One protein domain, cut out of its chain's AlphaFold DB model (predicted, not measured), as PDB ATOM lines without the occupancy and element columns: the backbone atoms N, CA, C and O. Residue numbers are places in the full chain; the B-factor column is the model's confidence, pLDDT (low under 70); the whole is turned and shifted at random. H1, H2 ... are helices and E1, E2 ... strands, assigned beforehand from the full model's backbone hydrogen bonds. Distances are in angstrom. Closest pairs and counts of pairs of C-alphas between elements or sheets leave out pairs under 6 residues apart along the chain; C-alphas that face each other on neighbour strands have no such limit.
ATOM      1  N   GLU A   4     102.901  62.423 152.279       70.25
ATOM      2  CA  GLU A   4     103.222  62.844 153.644       70.25
ATOM      3  C   GLU A   4     103.281  64.371 153.790       70.25
ATOM      4  O   GLU A   4     102.603  64.936 154.646       70.25
ATOM      5  N   LYS A   5     103.987  65.059 152.879       71.31
ATOM      6  CA  LYS A   5     104.075  66.530 152.869       71.31
ATOM      7  C   LYS A   5     102.698  67.185 152.715       71.31
ATOM      8  O   LYS A   5     102.423  68.197 153.349       71.31
ATOM      9  N   ARG A   6     101.804  66.577 151.923       68.31
ATOM     10  CA  ARG A   6     100.405  67.024 151.780       68.31
ATOM     11  C   ARG A   6      99.622  66.882 153.084       68.31
ATOM     12  O   ARG A   6      98.864  67.779 153.433       68.31
ATOM     13  N   GLY A   7      99.817  65.773 153.799       72.06
ATOM     14  CA  GLY A   7      99.181  65.537 155.094       72.06
ATOM     15  C   GLY A   7      99.611  66.553 156.151       72.06
ATOM     16  O   GLY A   7      98.767  67.047 156.892       72.06
ATOM     17  N   VAL A   8     100.898  66.910 156.179       77.06
ATOM     18  CA  VAL A   8     101.430  67.943 157.083       77.06
ATOM     19  C   VAL A   8     100.833  69.312 156.765       77.06
ATOM     20  O   VAL A   8     100.303  69.959 157.663       77.06
ATOM     21  N   ILE A   9     100.841  69.721 155.491       77.00
ATOM     22  CA  ILE A   9     100.261  71.005 155.071       77.00
ATOM     23  C   ILE A   9      98.794  71.081 155.482       77.00
ATOM     24  O   ILE A   9      98.398  72.044 156.122       77.00
ATOM     25  N   CYS A  10      98.009  70.044 155.188       74.69
ATOM     26  CA  CYS A  10      96.586  70.054 155.501       74.69
ATOM     27  C   CYS A  10      96.310  70.117 157.009       74.69
ATOM     28  O   CYS A  10      95.351  70.766 157.411       74.69
ATOM     29  N   ARG A  11      97.122  69.457 157.848       74.81
ATOM     30  CA  ARG A  11      96.980  69.543 159.312       74.81
ATOM     31  C   ARG A  11      97.264  70.955 159.811       74.81
ATOM     32  O   ARG A  11      96.439  71.497 160.536       74.81
ATOM     33  N   ASN A  12      98.373  71.544 159.370       81.25
ATOM     34  CA  ASN A  12      98.787  72.879 159.798       81.25
ATOM     35  C   ASN A  12      97.803  73.957 159.321       81.25
ATOM     36  O   ASN A  12      97.453  74.857 160.069       81.25
ATOM     37  N   THR A  13      97.300  73.862 158.089       77.38
ATOM     38  CA  THR A  13      96.311  74.832 157.595       77.38
ATOM     39  C   THR A  13      94.962  74.670 158.286       77.38
ATOM     40  O   THR A  13      94.268  75.654 158.501       77.38
ATOM     41  N   ASN A  14      94.575  73.445 158.651       77.75
ATOM     42  CA  ASN A  14      93.320  73.201 159.357       77.75
ATOM     43  C   ASN A  14      93.346  73.840 160.752       77.75
ATOM     44  O   ASN A  14      92.374  74.475 161.137       77.75
ATOM     45  N   THR A  15      94.466  73.757 161.481       79.88
ATOM     46  CA  THR A  15      94.589  74.431 162.784       79.88
ATOM     47  C   THR A  15      94.455  75.947 162.662       79.88
ATOM     48  O   THR A  15      93.683  76.528 163.414       79.88
ATOM     49  N   GLU A  16      95.112  76.572 161.681       82.75
ATOM     50  CA  GLU A  16      95.026  78.028 161.458       82.75
ATOM     51  C   GLU A  16      93.629  78.487 161.003       82.75
ATOM     52  O   GLU A  16      93.156  79.568 161.346       82.75
ATOM     53  N   ILE A  17      92.923  77.663 160.228       77.75
ATOM     54  CA  ILE A  17      91.562  77.996 159.789       77.75
ATOM     55  C   ILE A  17      90.569  77.870 160.947       77.75
ATOM     56  O   ILE A  17      89.660  78.690 161.051       77.75
ATOM     57  N   ILE A  18      90.752  76.888 161.834       80.44
ATOM     58  CA  ILE A  18      89.923  76.723 163.035       80.44
ATOM     59  C   ILE A  18      90.149  77.884 164.013       80.44
ATOM     60  O   ILE A  18      89.185  78.377 164.594       80.44
ATOM     61  N   THR A  19      91.393  78.347 164.193       83.38
ATOM     62  CA  THR A  19      91.676  79.513 165.051       83.38
ATOM     63  C   THR A  19      91.072  80.791 164.476       83.38
ATOM     64  O   THR A  19      90.502  81.581 165.226       83.38
ATOM     65  N   PHE A  20      91.136  80.979 163.155       81.50
ATOM     66  CA  PHE A  20      90.512  82.117 162.479       81.50
ATOM     67  C   PHE A  20      88.977  82.058 162.518       81.50
ATOM     68  O   PHE A  20      88.316  83.080 162.701       81.50
ATOM     69  N   ASN A  21      88.395  80.870 162.342       77.56
ATOM     70  CA  ASN A  21      86.954  80.658 162.348       77.56
ATOM     71  C   ASN A  21      86.588  79.364 163.087       77.56
ATOM     72  O   ASN A  21      86.504  78.285 162.495       77.56
ATOM     73  N   ALA A  22      86.259  79.513 164.373       76.25
ATOM     74  CA  ALA A  22      85.883  78.414 165.266       76.25
ATOM     75  C   ALA A  22      84.611  77.656 164.838       76.25
ATOM     76  O   ALA A  22      84.321  76.585 165.366       76.25
ATOM     77  N   THR A  23      83.848  78.185 163.876       77.00
ATOM     78  CA  THR A  23      82.685  77.487 163.315       77.00
ATOM     79  C   THR A  23      83.118  76.285 162.474       77.00
ATOM     80  O   THR A  23      82.337  75.358 162.290       77.00
ATOM     81  N   ILE A  24      84.340  76.266 161.935       77.00
ATOM     82  CA  ILE A  24      84.818  75.157 161.105       77.00
ATOM     83  C   ILE A  24      85.280  73.998 161.999       77.00
ATOM     84  O   ILE A  24      86.161  74.191 162.834       77.00
ATOM     85  N   PRO A  25      84.732  72.780 161.829       74.12
ATOM     86  CA  PRO A  25      85.206  71.613 162.560       74.12
ATOM     87  C   PRO A  25      86.541  71.118 161.995       74.12
ATOM     88  O   PRO A  25      86.902  71.405 160.854       74.12
ATOM     89  N   GLN A  26      87.253  70.288 162.757       70.06
ATOM     90  CA  GLN A  26      88.456  69.631 162.251       70.06
ATOM     91  C   GLN A  26      88.102  68.676 161.103       70.06
ATOM     92  O   GLN A  26      87.575  67.582 161.305       70.06
ATOM     93  N   LEU A  27      88.391  69.106 159.874       65.25
ATOM     94  CA  LEU A  27      88.051  68.342 158.676       65.25
ATOM     95  C   LEU A  27      88.988  67.139 158.460       65.25
ATOM     96  O   LEU A  27      90.198  67.237 158.696       65.25
ATOM     97  N   PRO A  28      88.462  65.999 157.974       66.88
ATOM     98  CA  PRO A  28      89.280  64.848 157.621       66.88
ATOM     99  C   PRO A  28      90.114  65.124 156.359       66.88
ATOM    100  O   PRO A  28      89.674  65.800 155.433       66.88
ATOM    101  N   LEU A  29      91.281  64.474 156.245       63.62
ATOM    102  CA  LEU A  29      92.197  64.543 155.082       63.62
ATOM    103  C   LEU A  29      91.553  64.184 153.717       63.62
ATOM    104  O   LEU A  29      92.193  64.310 152.676       63.62
ATOM    105  N   ARG A  30      90.303  63.710 153.710       63.75
ATOM    106  CA  ARG A  30      89.534  63.332 152.514       63.75
ATOM    107  C   ARG A  30      89.038  64.538 151.707       63.75
ATOM    108  O   ARG A  30      88.716  64.365 150.535       63.75
ATOM    109  N   ASP A  31      89.007  65.729 152.304       64.75
ATOM    110  CA  ASP A  31      88.542  66.953 151.636       64.75
ATOM    111  C   ASP A  31      89.628  67.665 150.808       64.75
ATOM    112  O   ASP A  31      89.349  68.626 150.093       64.75
ATOM    113  N   ILE A  32      90.857  67.140 150.807       68.25
ATOM    114  CA  ILE A  32      91.938  67.592 149.923       68.25
ATOM    115  C   ILE A  32      91.598  67.219 148.470       68.25
ATOM    116  O   ILE A  32      91.173  66.091 148.183       68.25
ATOM    117  N   PHE A  33      91.815  68.132 147.515       65.00
ATOM    118  CA  PHE A  33      91.645  67.779 146.108       65.00
ATOM    119  C   PHE A  33      92.678  66.737 145.681       65.00
ATOM    120  O   PHE A  33      93.873  66.808 145.986       65.00
ATOM    121  N   ARG A  34      92.210  65.739 144.930       61.72
ATOM    122  CA  ARG A  34      93.097  64.752 144.332       61.72
ATOM    123  C   ARG A  34      93.838  65.431 143.185       61.72
ATOM    124  O   ARG A  34      93.218  65.827 142.208       61.72
ATOM    125  N   ILE A  35      95.160  65.518 143.295       64.75
ATOM    126  CA  ILE A  35      96.015  65.888 142.165       64.75
ATOM    127  C   ILE A  35      95.960  64.723 141.169       64.75
ATOM    128  O   ILE A  35      96.569  63.674 141.409       64.75
ATOM    129  N   TYR A  36      95.182  64.876 140.098       56.84
ATOM    130  CA  TYR A  36      95.156  63.930 138.988       56.84
ATOM    131  C   TYR A  36      96.397  64.163 138.129       56.84
ATOM    132  O   TYR A  36      96.585  65.235 137.574       56.84
ATOM    133  N   ARG A  37      97.263  63.154 138.039       56.56
ATOM    134  CA  ARG A  37      98.353  63.124 137.062       56.56
ATOM    135  C   ARG A  37      97.904  62.251 135.904       56.56
ATOM    136  O   ARG A  37      98.160  61.050 135.921       56.56
ATOM    137  N   ASP A  38      97.154  62.822 134.971       56.28
ATOM    138  CA  ASP A  38      96.830  62.106 133.742       56.28
ATOM    139  C   ASP A  38      98.014  62.218 132.780       56.28
ATOM    140  O   ASP A  38      98.362  63.303 132.326       56.28
ATOM    141  N   SER A  52     103.160  70.329 134.435       48.12
ATOM    142  CA  SER A  52     102.483  71.635 134.563       48.12
ATOM    143  C   SER A  52     101.218  71.664 135.458       48.12
ATOM    144  O   SER A  52     100.339  72.500 135.296       48.12
ATOM    145  N   GLN A  53     101.084  70.735 136.410       52.00
ATOM    146  CA  GLN A  53     100.019  70.725 137.421       52.00
ATOM    147  C   GLN A  53     100.594  70.320 138.787       52.00
ATOM    148  O   GLN A  53     100.261  69.280 139.361       52.00
ATOM    149  N   SER A  54     101.514  71.135 139.310       53.59
ATOM    150  CA  SER A  54     102.022  71.018 140.691       53.59
ATOM    151  C   SER A  54     101.222  71.852 141.697       53.59
ATOM    152  O   SER A  54     101.675  72.060 142.818       53.59
ATOM    153  N   HIS A  55     100.031  72.290 141.308       63.00
ATOM    154  CA  HIS A  55      99.133  73.105 142.111       63.00
ATOM    155  C   HIS A  55      98.422  72.209 143.140       63.00
ATOM    156  O   HIS A  55      97.719  71.257 142.791       63.00
ATOM    157  N   PHE A  56      98.686  72.431 144.427       70.88
ATOM    158  CA  PHE A  56      97.995  71.776 145.533       70.88
ATOM    159  C   PHE A  56      96.818  72.644 145.947       70.88
ATOM    160  O   PHE A  56      97.019  73.752 146.425       70.88
ATOM    161  N   SER A  57      95.603  72.122 145.829       73.06
ATOM    162  CA  SER A  57      94.414  72.844 146.269       73.06
ATOM    163  C   SER A  57      93.703  72.097 147.393       73.06
ATOM    164  O   SER A  57      93.555  70.871 147.354       73.06
ATOM    165  N   ALA A  58      93.223  72.836 148.384       76.94
ATOM    166  CA  ALA A  58      92.410  72.336 149.481       76.94
ATOM    167  C   ALA A  58      91.222  73.273 149.705       76.94
ATOM    168  O   ALA A  58      91.338  74.485 149.529       76.94
ATOM    169  N   VAL A  59      90.079  72.700 150.076       77.12
ATOM    170  CA  VAL A  59      88.871  73.455 150.409       77.12
ATOM    171  C   VAL A  59      88.424  73.092 151.808       77.12
ATOM    172  O   VAL A  59      88.302  71.915 152.138       77.12
ATOM    173  N   PHE A  60      88.144  74.120 152.599       76.62
ATOM    174  CA  PHE A  60      87.677  74.003 153.969       76.62
ATOM    175  C   PHE A  60      86.287  74.615 154.058       76.62
ATOM    176  O   PHE A  60      86.083  75.773 153.707       76.62
ATOM    177  N   SER A  61      85.309  73.844 154.509       76.44
ATOM    178  CA  SER A  61      83.964  74.350 154.775       76.44
ATOM    179  C   SER A  61      83.434  73.711 156.048       76.44
ATOM    180  O   SER A  61      83.884  72.633 156.436       76.44
ATOM    181  N   HIS A  62      82.436  74.337 156.666       73.31
ATOM    182  CA  HIS A  62      81.791  73.791 157.860       73.31
ATOM    183  C   HIS A  62      81.283  72.347 157.666       73.31
ATOM    184  O   HIS A  62      81.283  71.555 158.601       73.31
ATOM    185  N   ALA A  63      80.896  71.980 156.440       72.00
ATOM    186  CA  ALA A  63      80.313  70.678 156.129       72.00
ATOM    187  C   ALA A  63      81.133  69.868 155.096       72.00
ATOM    188  O   ALA A  63      80.597  68.978 154.427       72.00
ATOM    189  N   GLY A  64      82.428  70.181 154.959       68.06
ATOM    190  CA  GLY A  64      83.372  69.503 154.063       68.06
ATOM    191  C   GLY A  64      83.207  69.832 152.574       68.06
ATOM    192  O   GLY A  64      82.650  70.861 152.192       68.06
ATOM    193  N   ARG A  65      83.708  68.965 151.689       62.50
ATOM    194  CA  ARG A  65      83.862  69.268 150.249       62.50
ATOM    195  C   ARG A  65      82.564  69.437 149.435       62.50
ATOM    196  O   ARG A  65      82.629  69.921 148.308       62.50
ATOM    197  N   ARG A  66      81.394  68.995 149.918       60.53
ATOM    198  CA  ARG A  66      80.227  68.722 149.042       60.53
ATOM    199  C   ARG A  66      78.895  69.340 149.482       60.53
ATOM    200  O   ARG A  66      77.857  68.689 149.383       60.53
ATOM    201  N   ARG A  67      78.904  70.569 150.000       65.50
ATOM    202  CA  ARG A  67      77.716  71.194 150.611       65.50
ATOM    203  C   ARG A  67      77.556  72.665 150.192       65.50
ATOM    204  O   ARG A  67      78.559  73.270 149.825       65.50
ATOM    205  N   PRO A  68      76.335  73.237 150.249       68.00
ATOM    206  CA  PRO A  68      76.008  74.576 149.732       68.00
ATOM    207  C   PRO A  68      76.507  75.721 150.635       68.00
ATOM    208  O   PRO A  68      75.893  76.779 150.712       68.00
ATOM    209  N   TYR A  69      77.597  75.498 151.367       73.19
ATOM    210  CA  TYR A  69      78.151  76.469 152.300       73.19
ATOM    211  C   TYR A  69      79.355  77.174 151.693       73.19
ATOM    212  O   TYR A  69      80.081  76.604 150.875       73.19
ATOM    213  N   ALA A  70      79.577  78.413 152.138       78.94
ATOM    214  CA  ALA A  70      80.791  79.138 151.811       78.94
ATOM    215  C   ALA A  70      82.013  78.350 152.295       78.94
ATOM    216  O   ALA A  70      81.997  77.720 153.361       78.94
ATOM    217  N   CYS A  71      83.067  78.372 151.494       78.38
ATOM    218  CA  CYS A  71      84.263  77.601 151.739       78.38
ATOM    219  C   CYS A  71      85.513  78.460 151.567       78.38
ATOM    220  O   CYS A  71      85.546  79.389 150.762       78.38
ATOM    221  N   TYR A  72      86.540  78.148 152.349       81.00
ATOM    222  CA  TYR A  72      87.877  78.692 152.189       81.00
ATOM    223  C   TYR A  72      88.629  77.820 151.194       81.00
ATOM    224  O   TYR A  72      88.754  76.610 151.379       81.00
ATOM    225  N   TYR A  73      89.108  78.437 150.128       78.88
ATOM    226  CA  TYR A  73      89.899  77.826 149.078       78.88
ATOM    227  C   TYR A  73      91.365  78.192 149.286       78.88
ATOM    228  O   TYR A  73      91.718  79.364 149.373       78.88
ATOM    229  N   LEU A  74      92.225  77.185 149.347       79.25
ATOM    230  CA  LEU A  74      93.670  77.338 149.427       79.25
ATOM    231  C   LEU A  74      94.281  76.686 148.195       79.25
ATOM    232  O   LEU A  74      94.041  75.508 147.951       79.25
ATOM    233  N   CYS A  75      95.069  77.437 147.434       78.88
ATOM    234  CA  CYS A  75      95.844  76.950 146.300       78.88
ATOM    235  C   CYS A  75      97.318  77.274 146.516       78.88
ATOM    236  O   CYS A  75      97.699  78.420 146.735       78.88
ATOM    237  N   LEU A  76      98.139  76.238 146.478       75.75
ATOM    238  CA  LEU A  76      99.572  76.273 146.680       75.75
ATOM    239  C   LEU A  76     100.263  75.866 145.394       75.75
ATOM    240  O   LEU A  76     100.186  74.713 144.966       75.75
ATOM    241  N   ASP A  77     101.014  76.803 144.853       72.88
ATOM    242  CA  ASP A  77     101.801  76.662 143.646       72.88
ATOM    243  C   ASP A  77     103.281  76.806 144.012       72.88
ATOM    244  O   ASP A  77     103.616  77.399 145.045       72.88
ATOM    245  N   PRO A  78     104.208  76.268 143.205       68.62
ATOM    246  CA  PRO A  78     105.631  76.489 143.430       68.62
ATOM    247  C   PRO A  78     105.959  77.988 143.307       68.62
ATOM    248  O   PRO A  78     106.135  78.504 142.209       68.62
ATOM    249  N   GLY A  79     106.033  78.680 144.448       68.56
ATOM    250  CA  GLY A  79     106.351  80.108 144.545       68.56
ATOM    251  C   GLY A  79     105.157  81.045 144.766       68.56
ATOM    252  O   GLY A  79     105.383  82.220 145.041       68.56
ATOM    253  N   SER A  80     103.914  80.555 144.719       69.12
ATOM    254  CA  SER A  80     102.724  81.373 145.001       69.12
ATOM    255  C   SER A  80     101.707  80.642 145.876       69.12
ATOM    256  O   SER A  80     101.465  79.447 145.730       69.12
ATOM    257  N   LEU A  81     101.107  81.380 146.807       72.62
ATOM    258  CA  LEU A  81     100.041  80.912 147.687       72.62
ATOM    259  C   LEU A  81      98.833  81.824 147.485       72.62
ATOM    260  O   LEU A  81      98.904  83.021 147.756       72.62
ATOM    261  N   TYR A  82      97.732  81.230 147.045       75.06
ATOM    262  CA  TYR A  82      96.446  81.889 146.909       75.06
ATOM    263  C   TYR A  82      95.506  81.358 147.979       75.06
ATOM    264  O   TYR A  82      95.290  80.150 148.094       75.06
ATOM    265  N   VAL A  83      94.930  82.268 148.755       80.19
ATOM    266  CA  VAL A  83      93.854  81.948 149.688       80.19
ATOM    267  C   VAL A  83      92.661  82.811 149.312       80.19
ATOM    268  O   VAL A  83      92.792  84.016 149.108       80.19
ATOM    269  N   GLY A  84      91.504  82.179 149.193       80.38
ATOM    270  CA  GLY A  84      90.234  82.826 148.913       80.38
ATOM    271  C   GLY A  84      89.140  82.223 149.778       80.38
ATOM    272  O   GLY A  84      89.309  81.163 150.376       80.38
ATOM    273  N   GLY A  85      88.004  82.897 149.853       83.31
ATOM    274  CA  GLY A  85      86.826  82.391 150.539       83.31
ATOM    275  C   GLY A  85      85.581  82.827 149.794       83.31
ATOM    276  O   GLY A  85      85.525  83.956 149.313       83.31
ATOM    277  N   GLY A  86      84.597  81.943 149.665       80.38
ATOM    278  CA  GLY A  86      83.373  82.288 148.960       80.38
ATOM    279  C   GLY A  86      82.444  81.115 148.719       80.38
ATOM    280  O   GLY A  86      82.673  79.994 149.171       80.38
ATOM    281  N   LEU A  87      81.368  81.405 148.001       80.19
ATOM    282  CA  LEU A  87      80.358  80.437 147.614       80.19
ATOM    283  C   LEU A  87      80.430  80.237 146.101       80.19
ATOM    284  O   LEU A  87      80.328  81.195 145.338       80.19
ATOM    285  N   TRP A  88      80.639  78.994 145.670       75.69
ATOM    286  CA  TRP A  88      80.743  78.661 144.253       75.69
ATOM    287  C   TRP A  88      79.386  78.227 143.703       75.69
ATOM    288  O   TRP A  88      78.843  77.224 144.160       75.69
ATOM    289  N   VAL A  89      78.871  78.968 142.716       77.44
ATOM    290  CA  VAL A  89      77.599  78.704 142.010       77.44
ATOM    291  C   VAL A  89      76.451  78.342 142.975       77.44
ATOM    292  O   VAL A  89      75.955  77.213 142.972       77.44
ATOM    293  N   PRO A  90      76.040  79.276 143.852       78.62
ATOM    294  CA  PRO A  90      74.879  79.073 144.712       78.62
ATOM    295  C   PRO A  90      73.554  79.000 143.951       78.62
ATOM    296  O   PRO A  90      73.379  79.618 142.903       78.62
TER     297      PRO A  90
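AT A GLANCE: This is residues 4 to 38 and 52 to 90 of the 151 residues of an uncharacterized protein of Aspergillus novofumigatus (strain IBT 16806) (UniProt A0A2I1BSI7). What does the model look like at first sight? It is a small sheet of three antiparallel strands, E1, E2 and E3, with one helix, H1, packed slantwise over one face and no named helix over the other. Residues 21 to 38, which hold no named element, lead from the end of H1 toward the E1 edge of the sheet. What are the parts and the size? The printed part has 74 residues with one named helix and three named strands, in the order H1 E1 E2 E3; the class is mixed, helices and strands, and the sheet's order is E1 - E2 - E3. It is compact, with a radius of gyration of the C-alphas of 12.2 A, and its C-alphas span 34 by 28 by 21 A along their three main axes.

HOW THE PARTS SIT: How does the helix stand to the sheet? H1, residues 4 to 20, is on the sheet formed by E1, residues 56 to 61, E2, residues 71 to 77, and E3, residues 80 to 86, and its height over the sheet is 10.0 A. It lies over E1 and E2 and runs slantwise to the strands, at 35 degrees to E1 on the local plane. The closest C-alphas of H1 and E1 are those of Cys 10 and Ala 58, 7.7 A apart, and this is an arrangement of two layers, a helix on one face of a sheet. Is the backbone of the helix well formed? In H1 every O i to N i+4 pair is within hydrogen-bond range. How do the strands pair? E1 and E2 are a hairpin of antiparallel neighbours, with 168 degrees between their directions; N 58 and O 74 are 2.8 A apart and N 76 and O 56 are 2.7 A apart, both within hydrogen-bond range. E2 and E3 are a second hairpin, also antiparallel at 167 degrees, where N 73 and O 84, 2.7 A apart, and N 80 and O 77, 3.2 A apart, are within hydrogen-bond range. The three strands form a meander, each the antiparallel neighbour of the one before, with E1 and E3 as edge strands and E2 as the inner strand.

IN THESE COORDINATES: Where does the helix run? H1 begins at C-alpha 4, at (103.222, 62.844, 153.644), and ends at C-alpha 20, at (90.512, 82.117, 162.479), 24.7 A from first to last C-alpha. Where are the strands? E1, from Phe 56 to Ser 61, is 17.0 A long from first to last C-alpha, and E2, from Cys 71 to Asp 77, is 19.3 A long. E3, from Ser 80 to Gly 86, is 19.8 A long and ends with C-alpha 86 at (83.373, 82.288, 148.960).

THE WHOLE: How far does the printed part reach? The two C-alphas farthest apart are those of Ala 22 and Asp 38, 37.1 A. Where is it cut, and how are the elements linked? Residues 39 to 51 are not printed, and C-alphas 38 and 52 are 11.1 A apart across the cut, which falls in the link from H1 to E1. Of the links that are printed whole, E1 to E2 is short, with 9 residues, and E2 to E3 is tight, with 2 residues. Where is the model less sure? The mean pLDDT of the printed part is 72.1, and 25 residues are under 70: residue 6, residues 27 to 38, residues 52 to 55, residues 64 to 68 and residues 78 to 80, of which residue 6 belongs to H1 and residue 80 to E3.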